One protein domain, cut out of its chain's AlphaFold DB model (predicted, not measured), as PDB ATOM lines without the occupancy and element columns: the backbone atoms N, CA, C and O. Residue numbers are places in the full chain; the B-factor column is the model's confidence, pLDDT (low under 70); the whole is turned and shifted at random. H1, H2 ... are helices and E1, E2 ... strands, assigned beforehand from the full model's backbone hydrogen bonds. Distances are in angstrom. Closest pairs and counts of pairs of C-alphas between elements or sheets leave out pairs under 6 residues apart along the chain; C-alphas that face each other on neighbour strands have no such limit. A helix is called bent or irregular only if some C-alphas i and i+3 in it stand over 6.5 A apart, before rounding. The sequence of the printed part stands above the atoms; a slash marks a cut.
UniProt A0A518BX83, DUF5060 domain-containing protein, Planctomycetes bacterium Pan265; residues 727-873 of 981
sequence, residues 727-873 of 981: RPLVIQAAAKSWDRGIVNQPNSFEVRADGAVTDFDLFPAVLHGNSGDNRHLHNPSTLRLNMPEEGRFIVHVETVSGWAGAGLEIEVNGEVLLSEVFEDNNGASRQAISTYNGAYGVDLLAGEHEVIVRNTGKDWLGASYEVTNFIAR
ATOM      1  N   ARG A 727       4.886 -37.511 -22.857       80.06
ATOM      2  CA  ARG A 727       4.777 -36.380 -21.923       80.06
ATOM      3  C   ARG A 727       5.310 -35.089 -22.561       80.06
ATOM      4  O   ARG A 727       6.116 -35.161 -23.499       80.06
ATOM      5  N   PRO A 728       4.872 -33.906 -22.093       84.06
ATOM      6  CA  PRO A 728       5.440 -32.649 -22.555       84.06
ATOM      7  C   PRO A 728       6.906 -32.508 -22.118       84.06
ATOM      8  O   PRO A 728       7.298 -32.934 -21.029       84.06
ATOM      9  N   LEU A 729       7.715 -31.877 -22.965       86.06
ATOM     10  CA  LEU A 729       9.014 -31.326 -22.596       86.06
ATOM     11  C   LEU A 729       8.792 -29.917 -22.043       86.06
ATOM     12  O   LEU A 729       8.389 -29.028 -22.788       86.06
ATOM     13  N   VAL A 730       9.086 -29.698 -20.762       83.44
ATOM     14  CA  VAL A 730       9.062 -28.365 -20.141       83.44
ATOM     15  C   VAL A 730      10.488 -27.827 -20.059       83.44
ATOM     16  O   VAL A 730      11.358 -28.438 -19.444       83.44
ATOM     17  N   ILE A 731      10.730 -26.667 -20.665       82.50
ATOM     18  CA  ILE A 731      12.008 -25.949 -20.648       82.50
ATOM     19  C   ILE A 731      11.800 -24.691 -19.804       82.50
ATOM     20  O   ILE A 731      11.412 -23.623 -20.292       82.50
ATOM     21  N   GLN A 732      12.036 -24.813 -18.502       70.31
ATOM     22  CA  GLN A 732      11.944 -23.680 -17.590       70.31
ATOM     23  C   GLN A 732      13.301 -22.968 -17.528       70.31
ATOM     24  O   GLN A 732      14.198 -23.319 -16.759       70.31
ATOM     25  N   ALA A 733      13.432 -21.976 -18.404       72.25
ATOM     26  CA  ALA A 733      14.620 -21.160 -18.571       72.25
ATOM     27  C   ALA A 733      15.037 -20.485 -17.250       72.25
ATOM     28  O   ALA A 733      14.216 -19.898 -16.543       72.25
ATOM     29  N   ALA A 734      16.328 -20.560 -16.911       61.62
ATOM     30  CA  ALA A 734      16.879 -20.010 -15.668       61.62
ATOM     31  C   ALA A 734      17.790 -18.790 -15.894       61.62
ATOM     32  O   ALA A 734      18.094 -18.063 -14.942       61.62
ATOM     33  N   ALA A 735      18.215 -18.532 -17.136       73.00
ATOM     34  CA  ALA A 735      19.165 -17.472 -17.445       73.00
ATOM     35  C   ALA A 735      18.472 -16.099 -17.492       73.00
ATOM     36  O   ALA A 735      17.925 -15.681 -18.513       73.00
ATOM     37  N   LYS A 736      18.487 -15.385 -16.363       81.75
ATOM     38  CA  LYS A 736      18.049 -13.985 -16.256       81.75
ATOM     39  C   LYS A 736      19.277 -13.078 -16.303       81.75
ATOM     40  O   LYS A 736      20.023 -13.015 -15.330       81.75
ATOM     41  N   SER A 737      19.490 -12.383 -17.419       79.06
ATOM     42  CA  SER A 737      20.619 -11.460 -17.587       79.06
ATOM     43  C   SER A 737      20.165 -10.109 -18.135       79.06
ATOM     44  O   SER A 737      19.402 -10.047 -19.098       79.06
ATOM     45  N   TRP A 738      20.706  -9.033 -17.561       85.69
ATOM     46  CA  TRP A 738      20.570  -7.648 -18.040       85.69
ATOM     47  C   TRP A 738      21.880  -7.097 -18.611       85.69
ATOM     48  O   TRP A 738      21.935  -5.955 -19.060       85.69
ATOM     49  N   ASP A 739      22.935  -7.910 -18.605       83.06
ATOM     50  CA  ASP A 739      24.265  -7.526 -19.058       83.06
ATOM     51  C   ASP A 739      24.535  -8.036 -20.470       83.06
ATOM     52  O   ASP A 739      23.959  -9.023 -20.936       83.06
ATOM     53  N   ARG A 740      25.479  -7.395 -21.165       76.44
ATOM     54  CA  ARG A 740      26.000  -7.945 -22.420       76.44
ATOM     55  C   ARG A 740      26.753  -9.234 -22.117       76.44
ATOM     56  O   ARG A 740      27.689  -9.238 -21.326       76.44
ATOM     57  N   GLY A 741      26.376 -10.314 -22.785       77.44
ATOM     58  CA  GLY A 741      26.971 -11.622 -22.557       77.44
ATOM     59  C   GLY A 741      26.432 -12.654 -23.530       77.44
ATOM     60  O   GLY A 741      25.656 -12.318 -24.421       77.44
ATOM     61  N   ILE A 742      26.862 -13.901 -23.362       76.38
ATOM     62  CA  ILE A 742      26.501 -15.009 -24.254       76.38
ATOM     63  C   ILE A 742      24.995 -15.341 -24.210       76.38
ATOM     64  O   ILE A 742      24.410 -15.666 -25.233       76.38
ATOM     65  N   VAL A 743      24.333 -15.129 -23.065       81.31
ATOM     66  CA  VAL A 743      22.868 -15.275 -22.916       81.31
ATOM     67  C   VAL A 743      22.094 -14.210 -23.710       81.31
ATOM     68  O   VAL A 743      21.038 -14.488 -24.269       81.31
ATOM     69  N   ASN A 744      22.620 -12.981 -23.783       90.88
ATOM     70  CA  ASN A 744      21.950 -11.829 -24.398       90.88
ATOM     71  C   ASN A 744      22.419 -11.593 -25.843       90.88
ATOM     72  O   ASN A 744      22.793 -10.483 -26.228       90.88
ATOM     73  N   GLN A 745      22.448 -12.679 -26.616       88.19
ATOM     74  CA  GLN A 745      22.773 -12.754 -28.042       88.19
ATOM     75  C   GLN A 745      21.870 -13.817 -28.697       88.19
ATOM     76  O   GLN A 745      21.215 -14.574 -27.981       88.19
ATOM     77  N   PRO A 746      21.796 -13.891 -30.038       93.44
ATOM     78  CA  PRO A 746      21.124 -15.000 -30.708       93.44
ATOM     79  C   PRO A 746      21.734 -16.351 -30.307       93.44
ATOM     80  O   PRO A 746      22.934 -16.552 -30.488       93.44
ATOM     81  N   ASN A 747      20.905 -17.263 -29.796       88.69
ATOM     82  CA  ASN A 747      21.324 -18.596 -29.351       88.69
ATOM     83  C   ASN A 747      20.558 -19.695 -30.098       88.69
ATOM     84  O   ASN A 747      19.441 -19.484 -30.575       88.69
ATOM     85  N   SER A 748      21.175 -20.870 -30.232       92.88
ATOM     86  CA  SER A 748      20.577 -22.041 -30.880       92.88
ATOM     87  C   SER A 748      20.689 -23.261 -29.980       92.88
ATOM     88  O   SER A 748      21.762 -23.542 -29.457       92.88
ATOM     89  N   PHE A 749      19.585 -23.984 -29.840       90.06
ATOM     90  CA  PHE A 749      19.432 -25.106 -28.931       90.06
ATOM     91  C   PHE A 749      18.966 -26.331 -29.719       90.06
ATOM     92  O   PHE A 749      17.964 -26.266 -30.433       90.06
ATOM     93  N   GLU A 750      19.668 -27.452 -29.597       92.62
ATOM     94  CA  GLU A 750      19.200 -28.743 -30.094       92.62
ATOM     95  C   GLU A 750      18.455 -29.473 -28.982       92.62
ATOM     96  O   GLU A 750      18.976 -29.655 -27.879       92.62
ATOM     97  N   VAL A 751      17.232 -29.895 -29.286       90.19
ATOM     98  CA  VAL A 751      16.374 -30.671 -28.399       90.19
ATOM     99  C   VAL A 751      16.381 -32.121 -28.867       90.19
ATOM    100  O   VAL A 751      15.901 -32.460 -29.952       90.19
ATOM    101  N   ARG A 752      16.937 -32.995 -28.036       84.81
ATOM    102  CA  ARG A 752      17.033 -34.432 -28.292       84.81
ATOM    103  C   ARG A 752      15.723 -35.137 -27.949       84.81
ATOM    104  O   ARG A 752      14.960 -34.664 -27.120       84.81
ATOM    105  N   ALA A 753      15.488 -36.309 -28.543       79.31
ATOM    106  CA  ALA A 753      14.261 -37.096 -28.344       79.31
ATOM    107  C   ALA A 753      14.033 -37.568 -26.890       79.31
ATOM    108  O   ALA A 753      12.909 -37.896 -26.521       79.31
ATOM    109  N   ASP A 754      15.093 -37.597 -26.080       72.50
ATOM    110  CA  ASP A 754      15.069 -37.869 -24.636       72.50
ATOM    111  C   ASP A 754      14.713 -36.619 -23.796       72.50
ATOM    112  O   ASP A 754      14.608 -36.697 -22.575       72.50
ATOM    113  N   GLY A 755      14.508 -35.464 -24.439       79.88
ATOM    114  CA  GLY A 755      14.205 -34.184 -23.804       79.88
ATOM    115  C   GLY A 755      15.432 -33.347 -23.429       79.88
ATOM    116  O   GLY A 755      15.263 -32.223 -22.962       79.88
ATOM    117  N   ALA A 756      16.659 -33.841 -23.633       77.50
ATOM    118  CA  ALA A 756      17.861 -33.066 -23.338       77.50
ATOM    119  C   ALA A 756      18.024 -31.884 -24.310       77.50
ATOM    120  O   ALA A 756      17.874 -32.042 -25.524       77.50
ATOM    121  N   VAL A 757      18.381 -30.714 -23.775       81.31
ATOM    122  CA  VAL A 757      18.596 -29.475 -24.540       81.31
ATOM    123  C   VAL A 757      20.068 -29.069 -24.446       81.31
ATOM    124  O   VAL A 757      20.614 -28.991 -23.345       81.31
ATOM    125  N   THR A 758      20.730 -28.831 -25.580       78.94
ATOM    126  CA  THR A 758      22.132 -28.364 -25.600       78.94
ATOM    127  C   THR A 758      22.256 -26.986 -24.964       78.94
ATOM    128  O   THR A 758      21.397 -26.151 -25.210       78.94
ATOM    129  N   ASP A 759      23.315 -26.734 -24.189       74.38
ATOM    130  CA  ASP A 759      23.591 -25.427 -23.564       74.38
ATOM    131  C   ASP A 759      22.371 -24.834 -22.826       74.38
ATOM    132  O   ASP A 759      22.090 -23.637 -22.885       74.38
ATOM    133  N   PHE A 760      21.595 -25.695 -22.152       72.19
ATOM    134  CA  PHE A 760      20.358 -25.330 -21.450       72.19
ATOM    135  C   PHE A 760      20.547 -24.190 -20.432       72.19
ATOM    136  O   PHE A 760      19.629 -23.409 -20.189       72.19
ATOM    137  N   ASP A 761      21.739 -24.056 -19.853       67.62
ATOM    138  CA  ASP A 761      22.110 -22.968 -18.949       67.62
ATOM    139  C   ASP A 761      22.123 -21.585 -19.623       67.62
ATOM    140  O   ASP A 761      22.013 -20.570 -18.932       67.62
ATOM    141  N   LEU A 762      22.195 -21.533 -20.957       79.62
ATOM    142  CA  LEU A 762      22.101 -20.310 -21.754       79.62
ATOM    143  C   LEU A 762      20.668 -19.965 -22.176       79.62
ATOM    144  O   LEU A 762      20.447 -18.886 -22.729       79.62
ATOM    145  N   PHE A 763      19.695 -20.849 -21.926       83.06
ATOM    146  CA  PHE A 763      18.311 -20.652 -22.353       83.06
ATOM    147  C   PHE A 763      17.695 -19.441 -21.627       83.06
ATOM    148  O   PHE A 763      17.576 -19.463 -20.393       83.06
ATOM    149  N   PRO A 764      17.323 -18.362 -22.346       85.06
ATOM    150  CA  PRO A 764      16.976 -17.096 -21.717       85.06
ATOM    151  C   PRO A 764      15.599 -17.152 -21.059       85.06
ATOM    152  O   PRO A 764      14.593 -17.442 -21.695       85.06
ATOM    153  N   ALA A 765      15.554 -16.802 -19.775       86.06
ATOM    154  CA  ALA A 765      14.307 -16.619 -19.028       86.06
ATOM    155  C   ALA A 765      13.686 -15.233 -19.268       86.06
ATOM    156  O   ALA A 765      12.559 -14.964 -18.854       86.06
ATOM    157  N   VAL A 766      14.449 -14.335 -19.896       92.19
ATOM    158  CA  VAL A 766      14.041 -12.985 -20.283       92.19
ATOM    159  C   VAL A 766      14.415 -12.774 -21.743       92.19
ATOM    160  O   VAL A 766      15.593 -12.835 -22.100       92.19
ATOM    161  N   LEU A 767      13.418 -12.497 -22.579       94.69
ATOM    162  CA  LEU A 767      13.620 -12.092 -23.964       94.69
ATOM    163  C   LEU A 767      13.622 -10.566 -24.043       94.69
ATOM    164  O   LEU A 767      12.629  -9.920 -23.704       94.69
ATOM    165  N   HIS A 768      14.723  -9.986 -24.512       95.44
ATOM    166  CA  HIS A 768      14.888  -8.544 -24.694       95.44
ATOM    167  C   HIS A 768      14.352  -8.100 -26.048       95.44
ATOM    168  O   HIS A 768      14.517  -8.801 -27.044       95.44
ATOM    169  N   GLY A 769      13.723  -6.933 -26.094       91.19
ATOM    170  CA  GLY A 769      13.120  -6.369 -27.296       91.19
ATOM    171  C   GLY A 769      14.141  -6.041 -28.378       91.19
ATOM    172  O   GLY A 769      15.313  -5.789 -28.103       91.19
ATOM    173  N   ASN A 770      13.695  -6.036 -29.633       86.50
ATOM    174  CA  ASN A 770      14.530  -5.710 -30.794       86.50
ATOM    175  C   ASN A 770      14.607  -4.200 -31.089       86.50
ATOM    176  O   ASN A 770      15.365  -3.753 -31.953       86.50
ATOM    177  N   SER A 771      13.812  -3.406 -30.377       74.38
ATOM    178  CA  SER A 771      13.725  -1.955 -30.494       74.38
ATOM    179  C   SER A 771      13.848  -1.321 -29.103       74.38
ATOM    180  O   SER A 771      13.874  -2.032 -28.110       74.38
ATOM    181  N   GLY A 772      14.014   0.001 -29.001       76.44
ATOM    182  CA  GLY A 772      14.193   0.672 -27.700       76.44
ATOM    183  C   GLY A 772      15.600   0.551 -27.092       76.44
ATOM    184  O   GLY A 772      16.574   0.265 -27.798       76.44
ATOM    185  N   ASP A 773      15.712   0.830 -25.790       75.19
ATOM    186  CA  ASP A 773      16.996   0.931 -25.079       75.19
ATOM    187  C   ASP A 773      17.684  -0.435 -24.925       75.19
ATOM    188  O   ASP A 773      18.909  -0.529 -25.047       75.19
ATOM    189  N   ASN A 774      16.900  -1.514 -24.807       81.69
ATOM    190  CA  ASN A 774      17.389  -2.886 -24.636       81.69
ATOM    191  C   ASN A 774      17.691  -3.627 -25.947       81.69
ATOM    192  O   ASN A 774      18.156  -4.762 -25.912       81.69
ATOM    193  N   ARG A 775      17.570  -2.971 -27.112       87.31
ATOM    194  CA  ARG A 775      17.855  -3.580 -28.431       87.31
ATOM    195  C   ARG A 775      19.233  -4.232 -28.561       87.31
ATOM    196  O   ARG A 775      19.452  -5.085 -29.409       87.31
ATOM    197  N   HIS A 776      20.197  -3.771 -27.768       86.75
ATOM    198  CA  HIS A 776      21.570  -4.263 -27.783       86.75
ATOM    199  C   HIS A 776      21.760  -5.560 -26.976       86.75
ATOM    200  O   HIS A 776      22.856  -6.112 -26.995       86.75
ATOM    201  N   LEU A 777      20.717  -6.003 -26.270       92.38
ATOM    202  CA  LEU A 777      20.622  -7.269 -25.543       92.38
ATOM    203  C   LEU A 777      19.677  -8.261 -26.243       92.38
ATOM    204  O   LEU A 777      19.424  -9.333 -25.701       92.38
ATOM    205  N   HIS A 778      19.129  -7.899 -27.413       95.44
ATOM    206  CA  HIS A 778      18.146  -8.705 -28.133       95.44
ATOM    207  C   HIS A 778      18.672 -10.122 -28.397       95.44
ATOM    208  O   HIS A 778      19.725 -10.310 -29.011       95.44
ATOM    209  N   ASN A 779      17.918 -11.112 -27.928       94.25
ATOM    210  CA  ASN A 779      18.365 -12.493 -27.766       94.25
ATOM    211  C   ASN A 779      17.334 -13.501 -28.306       94.25
ATOM    212  O   ASN A 779      16.736 -14.261 -27.540       94.25
ATOM    213  N   PRO A 780      17.088 -13.519 -29.628       95.69
ATOM    214  CA  PRO A 780      16.213 -14.520 -30.224       95.69
ATOM    215  C   PRO A 780      16.769 -15.927 -29.970       95.69
ATOM    216  O   PRO A 780      17.980 -16.155 -30.042       95.69
ATOM    217  N   SER A 781      15.874 -16.862 -29.672       94.69
ATOM    218  CA  SER A 781      16.216 -18.248 -29.349       94.69
ATOM    219  C   SER A 781      15.699 -19.177 -30.434       94.69
ATOM    220  O   SER A 781      14.494 -19.230 -30.673       94.69
ATOM    221  N   THR A 782      16.608 -19.904 -31.078       96.81
ATOM    222  CA  THR A 782      16.288 -20.919 -32.084       96.81
ATOM    223  C   THR A 782      16.323 -22.300 -31.444       96.81
ATOM    224  O   THR A 782      17.353 -22.702 -30.916       96.81
ATOM    225  N   LEU A 783      15.233 -23.054 -31.516       95.88
ATOM    226  CA  LEU A 783      15.164 -24.445 -31.096       95.88
ATOM    227  C   LEU A 783      15.079 -25.345 -32.322       95.88
ATOM    228  O   LEU A 783      14.251 -25.128 -33.203       95.88
ATOM    229  N   ARG A 784      15.902 -26.388 -32.350       97.19
ATOM    230  CA  ARG A 784      15.833 -27.464 -33.338       97.19
ATOM    231  C   ARG A 784      15.367 -28.724 -32.651       97.19
ATOM    232  O   ARG A 784      16.034 -29.207 -31.741       97.19
ATOM    233  N   LEU A 785      14.224 -29.237 -33.074       95.75
ATOM    234  CA  LEU A 785      13.588 -30.385 -32.448       95.75
ATOM    235  C   LEU A 785      12.944 -31.272 -33.510       95.75
ATOM    236  O   LEU A 785      12.506 -30.791 -34.552       95.75
ATOM    237  N   ASN A 786      12.896 -32.575 -33.252       95.50
ATOM    238  CA  ASN A 786      12.204 -33.531 -34.107       95.50
ATOM    239  C   ASN A 786      10.961 -34.026 -33.370       95.50
ATOM    240  O   ASN A 786      11.072 -34.837 -32.449       95.50
ATOM    241  N   MET A 787       9.801 -33.489 -33.743       94.44
ATOM    242  CA  MET A 787       8.518 -33.867 -33.167       94.44
ATOM    243  C   MET A 787       8.210 -35.318 -33.532       94.44
ATOM    244  O   MET A 787       8.113 -35.656 -34.714       94.44
ATOM    245  N   PRO A 788       8.025 -36.201 -32.552       89.06
ATOM    246  CA  PRO A 788       7.743 -37.594 -32.853       89.06
ATOM    247  C   PRO A 788       6.292 -37.830 -33.294       89.06
ATOM    248  O   PRO A 788       6.021 -38.791 -34.010       89.06
ATOM    249  N   GLU A 789       5.373 -36.965 -32.870       91.00
ATOM    250  CA  GLU A 789       3.979 -36.913 -33.297       91.00
ATOM    251  C   GLU A 789       3.472 -35.464 -33.247       91.00
ATOM    252  O   GLU A 789       4.207 -34.560 -32.850       91.00
ATOM    253  N   GLU A 790       2.236 -35.235 -33.686       93.25
ATOM    254  CA  GLU A 790       1.623 -33.906 -33.662       93.25
ATOM    255  C   GLU A 790       1.464 -33.387 -32.221       93.25
ATOM    256  O   GLU A 790       1.001 -34.093 -31.318       93.25
ATOM    257  N   GLY A 791       1.850 -32.131 -32.009       94.19
ATOM    258  CA  GLY A 791       1.838 -31.471 -30.709       94.19
ATOM    259  C   GLY A 791       1.880 -29.953 -30.849       94.19
ATOM    260  O   GLY A 791       1.547 -29.401 -31.894       94.19
ATOM    261  N   ARG A 792       2.266 -29.252 -29.786       96.31
ATOM    262  CA  ARG A 792       2.297 -27.786 -29.731       96.31
ATOM    263  C   ARG A 792       3.599 -27.302 -29.126       96.31
ATOM    264  O   ARG A 792       4.064 -27.868 -28.140       96.31
ATOM    265  N   PHE A 793       4.139 -26.221 -29.675       96.94
ATOM    266  CA  PHE A 793       5.190 -25.433 -29.042       96.94
ATOM    267  C   PHE A 793       4.564 -24.221 -28.362       96.94
ATOM    268  O   PHE A 793       3.877 -23.431 -29.009       96.94
ATOM    269  N   ILE A 794       4.788 -24.079 -27.061       95.56
ATOM    270  CA  ILE A 794       4.137 -23.093 -26.202       95.56
ATOM    271  C   ILE A 794       5.205 -22.246 -25.511       95.56
ATOM    272  O   ILE A 794       6.131 -22.761 -24.889       95.56
ATOM    273  N   VAL A 795       5.038 -20.929 -25.581       94.88
ATOM    274  CA  VAL A 795       5.748 -19.939 -24.775       94.88
ATOM    275  C   VAL A 795       4.791 -19.451 -23.693       94.88
ATOM    276  O   VAL A 795       3.757 -18.847 -23.973       94.88
ATOM    277  N   HIS A 796       5.137 -19.710 -22.441       89.56
ATOM    278  CA  HIS A 796       4.442 -19.172 -21.280       89.56
ATOM    279  C   HIS A 796       5.036 -17.806 -20.947       89.56
ATOM    280  O   HIS A 796       6.162 -17.728 -20.455       89.56
ATOM    281  N   VAL A 797       4.289 -16.739 -21.223       91.19
ATOM    282  CA  VAL A 797       4.658 -15.370 -20.851       91.19
ATOM    283  C   VAL A 797       4.344 -15.178 -19.371       91.19
ATOM    284  O   VAL A 797       3.220 -15.423 -18.932       91.19
ATOM    285  N   GLU A 798       5.342 -14.771 -18.587       82.00
ATOM    286  CA  GLU A 798       5.233 -14.688 -17.122       82.00
ATOM    287  C   GLU A 798       5.130 -13.261 -16.587       82.00
ATOM    288  O   GLU A 798       4.558 -13.042 -15.526       82.00
ATOM    289  N   THR A 799       5.747 -12.302 -17.273       85.75
ATOM    290  CA  THR A 799       5.655 -10.862 -16.998       85.75
ATOM    291  C   THR A 799       6.110 -10.096 -18.234       85.75
ATOM    292  O   THR A 799       6.954 -10.572 -18.994       85.75
ATOM    293  N   VAL A 800       5.586  -8.889 -18.424       91.00
ATOM    294  CA  VAL A 800       5.975  -7.983 -19.513       91.00
ATOM    295  C   VAL A 800       6.509  -6.674 -18.936       91.00
ATOM    296  O   VAL A 800       6.066  -6.235 -17.876       91.00
ATOM    297  N   SER A 801       7.447  -6.017 -19.618       89.25
ATOM    298  CA  SER A 801       7.932  -4.705 -19.191       89.25
ATOM    299  C   SER A 801       6.817  -3.655 -19.109       89.25
ATOM    300  O   SER A 801       6.116  -3.390 -20.084       89.25
ATOM    301  N   GLY A 802       6.729  -2.966 -17.968       84.75
ATOM    302  CA  GLY A 802       5.899  -1.768 -17.804       84.75
ATOM    303  C   GLY A 802       6.549  -0.461 -18.247       84.75
ATOM    304  O   GLY A 802       6.034   0.599 -17.914       84.75
ATOM    305  N   TRP A 803       7.714  -0.506 -18.898       81.69
ATOM    306  CA  TRP A 803       8.376   0.699 -19.415       81.69
ATOM    307  C   TRP A 803       7.998   1.009 -20.859       81.69
ATOM    308  O   TRP A 803       7.927   2.179 -21.236       81.69
ATOM    309  N   ALA A 804       7.825  -0.025 -21.682       86.50
ATOM    310  CA  ALA A 804       7.474   0.138 -23.088       86.50
ATOM    311  C   ALA A 804       6.708  -1.057 -23.676       86.50
ATOM    312  O   ALA A 804       6.545  -1.118 -24.899       86.50
ATOM    313  N   GLY A 805       6.258  -1.994 -22.833       90.44
ATOM    314  CA  GLY A 805       5.640  -3.234 -23.277       90.44
ATOM    315  C   GLY A 805       6.649  -4.200 -23.897       90.44
ATOM    316  O   GLY A 805       7.867  -4.020 -23.806       90.44
ATOM    317  N   ALA A 806       6.136  -5.223 -24.568       94.88
ATOM    318  CA  ALA A 806       6.931  -6.201 -25.300       94.88
ATOM    319  C   ALA A 806       6.162  -6.724 -26.522       94.88
ATOM    320  O   ALA A 806       5.050  -6.288 -26.811       94.88
ATOM    321  N   GLY A 807       6.764  -7.643 -27.263       95.44
ATOM    322  CA  GLY A 807       6.080  -8.417 -28.292       95.44
ATOM    323  C   GLY A 807       6.569  -9.852 -28.246       95.44
ATOM    324  O   GLY A 807       7.680 -10.098 -27.790       95.44
ATOM    325  N   LEU A 808       5.760 -10.796 -28.700       97.69
ATOM    326  CA  LEU A 808       6.147 -12.194 -28.835       97.69
ATOM    327  C   LEU A 808       5.912 -12.623 -30.273       97.69
ATOM    328  O   LEU A 808       4.807 -12.497 -30.786       97.69
ATOM    329  N   GLU A 809       6.942 -13.167 -30.903       98.31
ATOM    330  CA  GLU A 809       6.824 -13.798 -32.208       98.31
ATOM    331  C   GLU A 809       7.401 -15.213 -32.159       98.31
ATOM    332  O   GLU A 809       8.494 -15.422 -31.619       98.31
ATOM    333  N   ILE A 810       6.648 -16.168 -32.713       98.44
ATOM    334  CA  ILE A 810       7.058 -17.562 -32.893       98.44
ATOM    335  C   ILE A 810       7.066 -17.852 -34.394       98.44
ATOM    336  O   ILE A 810       6.022 -17.866 -35.053       98.44
ATOM    337  N   GLU A 811       8.261 -18.080 -34.925       98.38
ATOM    338  CA  GLU A 811       8.493 -18.504 -36.303       98.38
ATOM    339  C   GLU A 811       8.805 -19.999 -36.331       98.38
ATOM    340  O   GLU A 811       9.600 -20.474 -35.525       98.38
ATOM    341  N   VAL A 812       8.201 -20.742 -37.253       98.06
ATOM    342  CA  VAL A 812       8.438 -22.175 -37.449       98.06
ATOM    343  C   VAL A 812       8.827 -22.405 -38.902       98.06
ATOM    344  O   VAL A 812       8.079 -22.054 -39.810       98.06
ATOM    345  N   ASN A 813       9.997 -23.000 -39.135       97.12
ATOM    346  CA  ASN A 813      10.499 -23.353 -40.468       97.12
ATOM    347  C   ASN A 813      10.478 -22.181 -41.478       97.12
ATOM    348  O   ASN A 813      10.219 -22.381 -42.667       97.12
ATOM    349  N   GLY A 814      10.754 -20.957 -41.012       94.81
ATOM    350  CA  GLY A 814      10.769 -19.745 -41.838       94.81
ATOM    351  C   GLY A 814       9.424 -19.016 -41.963       94.81
ATOM    352  O   GLY A 814       9.363 -17.986 -42.636       94.81
ATOM    353  N   GLU A 815       8.351 -19.519 -41.346       97.44
ATOM    354  CA  GLU A 815       7.019 -18.903 -41.355       97.44
ATOM    355  C   GLU A 815       6.628 -18.405 -39.958       97.44
ATOM    356  O   GLU A 815       6.684 -19.148 -38.981       97.44
ATOM    357  N   VAL A 816       6.214 -17.140 -39.844       97.69
ATOM    358  CA  VAL A 816       5.715 -16.580 -38.578       97.69
ATOM    359  C   VAL A 816       4.292 -17.075 -38.336       97.69
ATOM    360  O   VAL A 816       3.370 -16.665 -39.038       97.69
ATOM    361  N   LEU A 817       4.120 -17.935 -37.332       97.25
ATOM    362  CA  LEU A 817       2.832 -18.557 -37.008       97.25
ATOM    363  C   LEU A 817       2.103 -17.870 -35.845       97.25
ATOM    364  O   LEU A 817       0.884 -17.983 -35.737       97.25
ATOM    365  N   LEU A 818       2.822 -17.138 -34.990       98.00
ATOM    366  CA  LEU A 818       2.243 -16.325 -33.918       98.00
ATOM    367  C   LEU A 818       2.994 -14.999 -33.822       98.00
ATOM    368  O   LEU A 818       4.223 -14.987 -33.821       98.00
ATOM    369  N   SER A 819       2.253 -13.896 -33.720       97.19
ATOM    370  CA  SER A 819       2.789 -12.559 -33.468       97.19
ATOM    371  C   SER A 819       1.810 -11.801 -32.576       97.19
ATOM    372  O   SER A 819       0.678 -11.538 -32.975       97.19
ATOM    373  N   GLU A 820       2.241 -11.485 -31.364       96.88
ATOM    374  CA  GLU A 820       1.449 -10.815 -30.339       96.88
ATOM    375  C   GLU A 820       2.173  -9.562 -29.850       96.88
ATOM    376  O   GLU A 820       3.400  -9.540 -29.708       96.88
ATOM    377  N   VAL A 821       1.408  -8.507 -29.578       94.75
ATOM    378  CA  VAL A 821       1.925  -7.231 -29.070       94.75
ATOM    379  C   VAL A 821       1.372  -6.999 -27.673       94.75
ATOM    380  O   VAL A 821       0.161  -6.981 -27.461       94.75
ATOM    381  N   PHE A 822       2.268  -6.772 -26.722       93.44
ATOM    382  CA  PHE A 822       1.933  -6.507 -25.332       93.44
ATOM    383  C   PHE A 822       2.144  -5.023 -25.046       93.44
ATOM    384  O   PHE A 822       3.268  -4.571 -24.827       93.44
ATOM    385  N   GLU A 823       1.063  -4.249 -25.106       89.06
ATOM    386  CA  GLU A 823       1.109  -2.796 -24.936       89.06
ATOM    387  C   GLU A 823       1.373  -2.384 -23.480       89.06
ATOM    388  O   GLU A 823       0.855  -2.979 -22.533       89.06
ATOM    389  N   ASP A 824       2.142  -1.310 -23.289       82.06
ATOM    390  CA  ASP A 824       2.231  -0.663 -21.981       82.06
ATOM    391  C   ASP A 824       0.970   0.161 -21.705       82.06
ATOM    392  O   ASP A 824       0.860   1.333 -22.072       82.06
ATOM    393  N   ASN A 825       0.023  -0.476 -21.025       69.62
ATOM    394  CA  ASN A 825      -1.227   0.138 -20.592       69.62
ATOM    395  C   ASN A 825      -1.170   0.651 -19.142       69.62
ATOM    396  O   ASN A 825      -2.176   1.120 -18.609       69.62
ATOM    397  N   ASN A 826       0.004   0.595 -18.499       59.72
ATOM    398  CA  ASN A 826       0.167   0.762 -17.055       59.72
ATOM    399  C   ASN A 826       0.499   2.194 -16.603       59.72
ATOM    400  O   ASN A 826       0.864   2.394 -15.441       59.72
ATOM    401  N   GLY A 827       0.356   3.185 -17.494       53.56
ATOM    402  CA  GLY A 827       0.301   4.616 -17.173       53.56
ATOM    403  C   GLY A 827       1.320   5.076 -16.124       53.56
ATOM    404  O   GLY A 827       0.993   5.196 -14.948       53.56
ATOM    405  N   ALA A 828       2.555   5.359 -16.544       56.94
ATOM    406  CA  ALA A 828       3.660   5.891 -15.729       56.94
ATOM    407  C   ALA A 828       4.170   5.030 -14.547       56.94
ATOM    408  O   ALA A 828       5.226   5.363 -14.005       56.94
ATOM    409  N   SER A 829       3.505   3.933 -14.159       60.56
ATOM    410  CA  SER A 829       3.905   3.128 -12.989       60.56
ATOM    411  C   SER A 829       5.221   2.357 -13.169       60.56
ATOM    412  O   SER A 829       5.868   2.044 -12.172       60.56
ATOM    413  N   ARG A 830       5.651   2.084 -14.416       73.38
ATOM    414  CA  ARG A 830       6.891   1.352 -14.767       73.38
ATOM    415  C   ARG A 830       7.016  -0.049 -14.144       73.38
ATOM    416  O   ARG A 830       8.081  -0.661 -14.209       73.38
ATOM    417  N   GLN A 831       5.945  -0.565 -13.541       74.38
ATOM    418  CA  GLN A 831       5.891  -1.897 -12.942       74.38
ATOM    419  C   GLN A 831       5.631  -2.958 -14.009       74.38
ATOM    420  O   GLN A 831       4.873  -2.713 -14.944       74.38
ATOM    421  N   ALA A 832       6.217  -4.146 -13.842       79.75
ATOM    422  CA  ALA A 832       5.968  -5.272 -14.737       79.75
ATOM    423  C   ALA A 832       4.460  -5.570 -14.863       79.75
ATOM    424  O   ALA A 832       3.729  -5.581 -13.873       79.75
ATOM    425  N   ILE A 833       4.002  -5.791 -16.092       80.94
ATOM    426  CA  ILE A 833       2.606  -6.022 -16.452       80.94
ATOM    427  C   ILE A 833       2.343  -7.527 -16.403       80.94
ATOM    428  O   ILE A 833       2.978  -8.286 -17.134       80.94
ATOM    429  N   SER A 834       1.402  -7.951 -15.562       80.69
ATOM    430  CA  SER A 834       0.998  -9.358 -15.418       80.69
ATOM    431  C   SER A 834      -0.290  -9.718 -16.166       80.69
ATOM    432  O   SER A 834      -0.642 -10.888 -16.266       80.69
ATOM    433  N   THR A 835      -1.004  -8.737 -16.729       83.88
ATOM    434  CA  THR A 835      -2.257  -8.961 -17.478       83.88
ATOM    435  C   THR A 835      -2.060  -9.822 -18.732       83.88
ATOM    436  O   THR A 835      -3.011 -10.436 -19.205       83.88
ATOM    437  N   TYR A 836      -0.834  -9.878 -19.261       86.25
ATOM    438  CA  TYR A 836      -0.458 -10.687 -20.425       86.25
ATOM    439  C   TYR A 836       0.095 -12.068 -20.049       86.25
ATOM    440  O   TYR A 836       0.625 -12.773 -20.904       86.25
ATOM    441  N   ASN A 837       0.013 -12.458 -18.776       87.12
ATOM    442  CA  ASN A 837       0.510 -13.754 -18.341       87.12
ATOM    443  C   ASN A 837      -0.352 -14.872 -18.924       87.12
ATOM    444  O   ASN A 837      -1.569 -14.886 -18.732       87.12
ATOM    445  N   GLY A 838       0.271 -15.830 -19.604       84.25
ATOM    446  CA  GLY A 838      -0.470 -16.907 -20.250       84.25
ATOM    447  C   GLY A 838       0.358 -17.739 -21.217       84.25
ATOM    448  O   GLY A 838       1.538 -17.477 -21.448       84.25
ATOM    449  N   ALA A 839      -0.290 -18.760 -21.774       89.00
ATOM    450  CA  ALA A 839       0.290 -19.683 -22.740       89.00
ATOM    451  C   ALA A 839      -0.001 -19.220 -24.177       89.00
ATOM    452  O   ALA A 839      -1.159 -19.128 -24.587       89.00
ATOM    453  N   TYR A 840       1.056 -18.981 -24.951       95.12
ATOM    454  CA  TYR A 840       1.009 -18.581 -26.356       95.12
ATOM    455  C   TYR A 840       1.701 -19.655 -27.182       95.12
ATOM    456  O   TYR A 840       2.892 -19.891 -26.999       95.12
ATOM    457  N   GLY A 841       0.983 -20.345 -28.065       95.38
ATOM    458  CA  GLY A 841       1.552 -21.513 -28.728       95.38
ATOM    459  C   GLY A 841       1.040 -21.765 -30.131       95.38
ATOM    460  O   GLY A 841      -0.062 -21.353 -30.492       95.38
ATOM    461  N   VAL A 842       1.862 -22.481 -30.886       97.31
ATOM    462  CA  VAL A 842       1.654 -22.863 -32.284       97.31
ATOM    463  C   VAL A 842       1.671 -24.382 -32.394       97.31
ATOM    464  O   VAL A 842       2.365 -25.057 -31.628       97.31
ATOM    465  N   ASP A 843       0.903 -24.922 -33.331       97.25
ATOM    466  CA  ASP A 843       0.848 -26.364 -33.560       97.25
ATOM    467  C   ASP A 843       2.066 -26.807 -34.387       97.25
ATOM    468  O   ASP A 843       2.479 -26.121 -35.326       97.25
ATOM    469  N   LEU A 844       2.653 -27.948 -34.027       96.81
ATOM    470  CA  LEU A 844       3.765 -28.581 -34.728       96.81
ATOM    471  C   LEU A 844       3.348 -29.978 -35.194       96.81
ATOM    472  O   LEU A 844       2.816 -30.774 -34.419       96.81
ATOM    473  N   LEU A 845       3.619 -30.285 -36.462       96.06
ATOM    474  CA  LEU A 845       3.408 -31.620 -37.022       96.06
ATOM    475  C   LEU A 845       4.519 -32.578 -36.568       96.06
ATOM    476  O   LEU A 845       5.505 -32.168 -35.972       96.06
ATOM    477  N   ALA A 846       4.378 -33.866 -36.875       94.44
ATOM    478  CA  ALA A 846       5.482 -34.808 -36.717       94.44
ATOM    479  C   ALA A 846       6.614 -34.495 -37.719       94.44
ATOM    480  O   ALA A 846       6.350 -34.271 -38.904       94.44
ATOM    481  N   GLY A 847       7.868 -34.556 -37.270       95.56
ATOM    482  CA  GLY A 847       9.068 -34.329 -38.075       95.56
ATOM    483  C   GLY A 847       9.985 -33.229 -37.536       95.56
ATOM    484  O   GLY A 847       9.821 -32.723 -36.428       95.56
ATOM    485  N   GLU A 848      10.997 -32.872 -38.326       97.31
ATOM    486  CA  GLU A 848      11.986 -31.857 -37.955       97.31
ATOM    487  C   GLU A 848      11.408 -30.438 -38.037       97.31
ATOM    488  O   GLU A 848      10.806 -30.042 -39.040       97.31
ATOM    489  N   HIS A 849      11.643 -29.660 -36.984       97.88
ATOM    490  CA  HIS A 849      11.238 -28.268 -36.866       97.88
ATOM    491  C   HIS A 849      12.395 -27.397 -36.370       97.88
ATOM    492  O   HIS A 849      13.091 -27.739 -35.412       97.88
ATOM    493  N   GLU A 850      12.554 -26.236 -37.001       98.19
ATOM    494  CA  GLU A 850      13.295 -25.099 -36.463       98.19
ATOM    495  C   GLU A 850      12.284 -24.052 -35.982       98.19
ATOM    496  O   GLU A 850      11.509 -23.517 -36.776       98.19
ATOM    497  N   VAL A 851      12.264 -23.789 -34.676       98.31
ATOM    498  CA  VAL A 851      11.362 -22.833 -34.023       98.31
ATOM    499  C   VAL A 851      12.177 -21.657 -33.510       98.31
ATOM    500  O   VAL A 851      13.081 -21.844 -32.705       98.31
ATOM    501  N   ILE A 852      11.866 -20.436 -33.933       98.12
ATOM    502  CA  ILE A 852      12.536 -19.226 -33.461       98.12
ATOM    503  C   ILE A 852      11.559 -18.408 -32.631       98.12
ATOM    504  O   ILE A 852      10.531 -17.957 -33.133       98.12
ATOM    505  N   VAL A 853      11.920 -18.160 -31.375       97.56
ATOM    506  CA  VAL A 853      11.174 -17.280 -30.473       97.56
ATOM    507  C   VAL A 853      11.924 -15.971 -30.314       97.56
ATOM    508  O   VAL A 853      13.127 -15.958 -30.035       97.56
ATOM    509  N   ARG A 854      11.226 -14.848 -30.475       96.38
ATOM    510  CA  ARG A 854      11.830 -13.520 -30.348       96.38
ATOM    511  C   ARG A 854      10.871 -12.512 -29.742       96.38
ATOM    512  O   ARG A 854       9.662 -12.580 -29.951       96.38
ATOM    513  N   ASN A 855      11.444 -11.537 -29.040       97.00
ATOM    514  CA  ASN A 855      10.701 -10.381 -28.571       97.00
ATOM    515  C   ASN A 855      10.796  -9.226 -29.575       97.00
ATOM    516  O   ASN A 855      11.843  -8.594 -29.729       97.00
ATOM    517  N   THR A 856       9.696  -8.960 -30.276       95.00
ATOM    518  CA  THR A 856       9.594  -7.910 -31.305       95.00
ATOM    519  C   THR A 856       9.272  -6.525 -30.738       95.00
ATOM    520  O   THR A 856       9.200  -5.546 -31.482       95.00
ATOM    521  N   GLY A 857       9.073  -6.431 -29.423       91.56
ATOM    522  CA  GLY A 857       8.757  -5.199 -28.717       91.56
ATOM    523  C   GLY A 857       9.971  -4.321 -28.409       91.56
ATOM    524  O   GLY A 857      11.087  -4.530 -28.892       91.56
ATOM    525  N   LYS A 858       9.722  -3.291 -27.596       88.88
ATOM    526  CA  LYS A 858      10.700  -2.243 -27.246       88.88
ATOM    527  C   LYS A 858      11.513  -2.528 -25.989       88.88
ATOM    528  O   LYS A 858      12.489  -1.834 -25.716       88.88
ATOM    529  N   ASP A 859      11.055  -3.466 -25.179       91.44
ATOM    530  CA  ASP A 859      11.691  -3.790 -23.916       91.44
ATOM    531  C   ASP A 859      11.567  -5.293 -23.659       91.44
ATOM    532  O   ASP A 859      11.586  -6.045 -24.623       91.44
ATOM    533  N   TRP A 860      11.484  -5.782 -22.429       93.50
ATOM    534  CA  TRP A 860      11.622  -7.208 -22.127       93.50
ATOM    535  C   TRP A 860      10.297  -7.932 -21.820       93.50
ATOM    536  O   TRP A 860       9.308  -7.314 -21.420       93.50
ATOM    537  N   LEU A 861      10.303  -9.264 -21.949       93.94
ATOM    538  CA  LEU A 861       9.293 -10.165 -21.379       93.94
ATOM    539  C   LEU A 861       9.960 -11.379 -20.722       93.94
ATOM    540  O   LEU A 861      11.014 -11.826 -21.176       93.94
ATOM    541  N   GLY A 862       9.360 -11.897 -19.654       91.94
ATOM    542  CA  GLY A 862       9.744 -13.162 -19.029       91.94
ATOM    543  C   GLY A 862       9.068 -14.345 -19.721       91.94
ATOM    544  O   GLY A 862       7.869 -14.270 -20.001       91.94
ATOM    545  N   ALA A 863       9.818 -15.417 -19.988       90.31
ATOM    546  CA  ALA A 863       9.331 -16.585 -20.721       90.31
ATOM    547  C   ALA A 863       9.824 -17.920 -20.139       90.31
ATOM    548  O   ALA A 863      10.984 -18.061 -19.753       90.31
ATOM    549  N   SER A 864       8.944 -18.921 -20.169       87.88
ATOM    550  CA  SER A 864       9.284 -20.350 -20.077       87.88
ATOM    551  C   SER A 864       8.647 -21.107 -21.247       87.88
ATOM    552  O   SER A 864       7.685 -20.606 -21.825       87.88
ATOM    553  N   TYR A 865       9.130 -22.300 -21.593       90.38
ATOM    554  CA  TYR A 865       8.728 -22.982 -22.829       90.38
ATOM    555  C   TYR A 865       8.231 -24.400 -22.563       90.38
ATOM    556  O   TYR A 865       8.655 -25.051 -21.609       90.38
ATOM    557  N   GLU A 866       7.343 -24.886 -23.419       91.06
ATOM    558  CA  GLU A 866       6.784 -26.232 -23.355       91.06
ATOM    559  C   GLU A 866       6.576 -26.791 -24.768       91.06
ATOM    560  O   GLU A 866       6.132 -26.078 -25.666       91.06
ATOM    561  N   VAL A 867       6.889 -28.072 -24.965       93.19
ATOM    562  CA  VAL A 867       6.610 -28.818 -26.199       93.19
ATOM    563  C   VAL A 867       5.754 -30.028 -25.852       93.19
ATOM    564  O   VAL A 867       6.218 -30.932 -25.157       93.19
ATOM    565  N   THR A 868       4.502 -30.058 -26.302       90.31
ATOM    566  CA  THR A 868       3.579 -31.154 -25.970       90.31
ATOM    567  C   THR A 868       3.884 -32.416 -26.783       90.31
ATOM    568  O   THR A 868       4.474 -32.340 -27.859       90.31
ATOM    569  N   ASN A 869       3.481 -33.584 -26.266       88.06
ATOM    570  CA  ASN A 869       3.617 -34.888 -26.935       88.06
ATOM    571  C   ASN A 869       5.043 -35.210 -27.425       88.06
ATOM    572  O   ASN A 869       5.236 -35.773 -28.501       88.06
ATOM    573  N   PHE A 870       6.067 -34.848 -26.651       88.62
ATOM    574  CA  PHE A 870       7.449 -34.937 -27.119       88.62
ATOM    575  C   PHE A 870       8.166 -36.180 -26.576       88.62
ATOM    576  O   PHE A 870       8.539 -37.087 -27.322       88.62
ATOM    577  N   ILE A 871       8.321 -36.283 -25.261       82.69
ATOM    578  CA  ILE A 871       9.166 -37.317 -24.656       82.69
ATOM    579  C   ILE A 871       8.359 -38.612 -24.535       82.69
ATOM    580  O   ILE A 871       7.244 -38.590 -24.016       82.69
ATOM    581  N   ALA A 872       8.889 -39.734 -25.032       77.81
ATOM    582  CA  ALA A 872       8.250 -41.041 -24.858       77.81
ATOM    583  C   ALA A 872       8.107 -41.363 -23.362       77.81
ATOM    584  O   ALA A 872       9.051 -41.154 -22.609       77.81
ATOM    585  N   ARG A 873       6.939 -41.855 -22.933       72.62
ATOM    586  CA  ARG A 873       6.698 -42.230 -21.534       72.62
ATOM    587  C   ARG A 873       6.915 -43.732 -21.353       72.62
ATOM    588  O   ARG A 873       5.961 -44.510 -21.342       72.62
TER     589      ARG A 873
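What this domain is: This is residues 727 to 873 of the 981 residues of the protein "DUF5060 domain-containing protein" of Planctomycetes bacterium Pan265 (UniProt A0A518BX83). Two strongly twisted sheets lie face to face as a sandwich, and the chain winds over both as a jelly roll, one long hairpin folded into four nested antiparallel pairs: E3 with E10, E4 with E9, E5 with E8, E6 with E7. E1 and E2 add a strand to each sheet, and the short helix H1 only grazes one of them. The printed part has 147 residues, with named elements in the order E1 E2 E3 H1 E4 E5 E6 E7 E8 E9 E10, mostly strand. One sheet is mixed, in the order E2 E4 E9 E6 E7; the other, E1 E3 E5 E8 E10, is branched. The whole is compact, with a radius of gyration of the C-alphas of 14.8 A, yet elongated, spanning 48 by 29 by 26 A.

How they stand to each other: E1, residues 727 to 731, is antiparallel to E10, residues 860 to 872, with N 729 and O 867 2.8 A apart. E2, residues 747 to 751, is an edge strand parallel to E4, residues 781 to 787, with N 749 and O 782 at 2.8 A. E3, residues 766 to 768, is antiparallel to E10, with N 767 and O 861 at 2.9 A. H1, residues 773 to 777, is irregular, C-alphas 773 and 776 being 7.4 A apart; its O i to N i+4 count within hydrogen-bond range is 0 of 1, and its O i to N i+3 count 1 of 2. It only grazes the branched sheet, with residues 774 to 777. E5, residues 791 to 800, is antiparallel to E10, with N 794 and O 866 at 2.8 A, on the other side of E10 from E1 and E3. E6, residues 806 to 812, and E7, residues 815 to 822, form a hairpin, with N 808 and O 820 at 2.9 A. E8, residues 838 to 844, is antiparallel to E5, with N 795 and O 840 at 2.8 A. E9, residues 847 to 854, is antiparallel to E4, with N 783 and O 851 at 2.7 A, and to E6, with N 811 and O 852 at 2.9 A. Between the sheets, the closest C-alphas of E7 and E8 are those of Leu 817 and Val 842, 6.5 A apart.

Where its parts are: E1 begins at C-alpha 727, (4.777, -36.380, -21.923). E5 spans 26.3 A, E9 22.4 A and E7 20.9 A. E10, 34.1 A, bends by 60 degrees at residue 869 and ends at C-alpha 872, (8.250, -41.041, -24.858).

The domain as a whole: The C-alphas of Ala 828 and Arg 873, the two farthest apart, are 48.6 A apart. The printed part has no cut. The links E1 to E2, E2 to E3 and E7 to E8 are long. The model's pLDDT is under 70 at residues 734, 761 and 825 to 829.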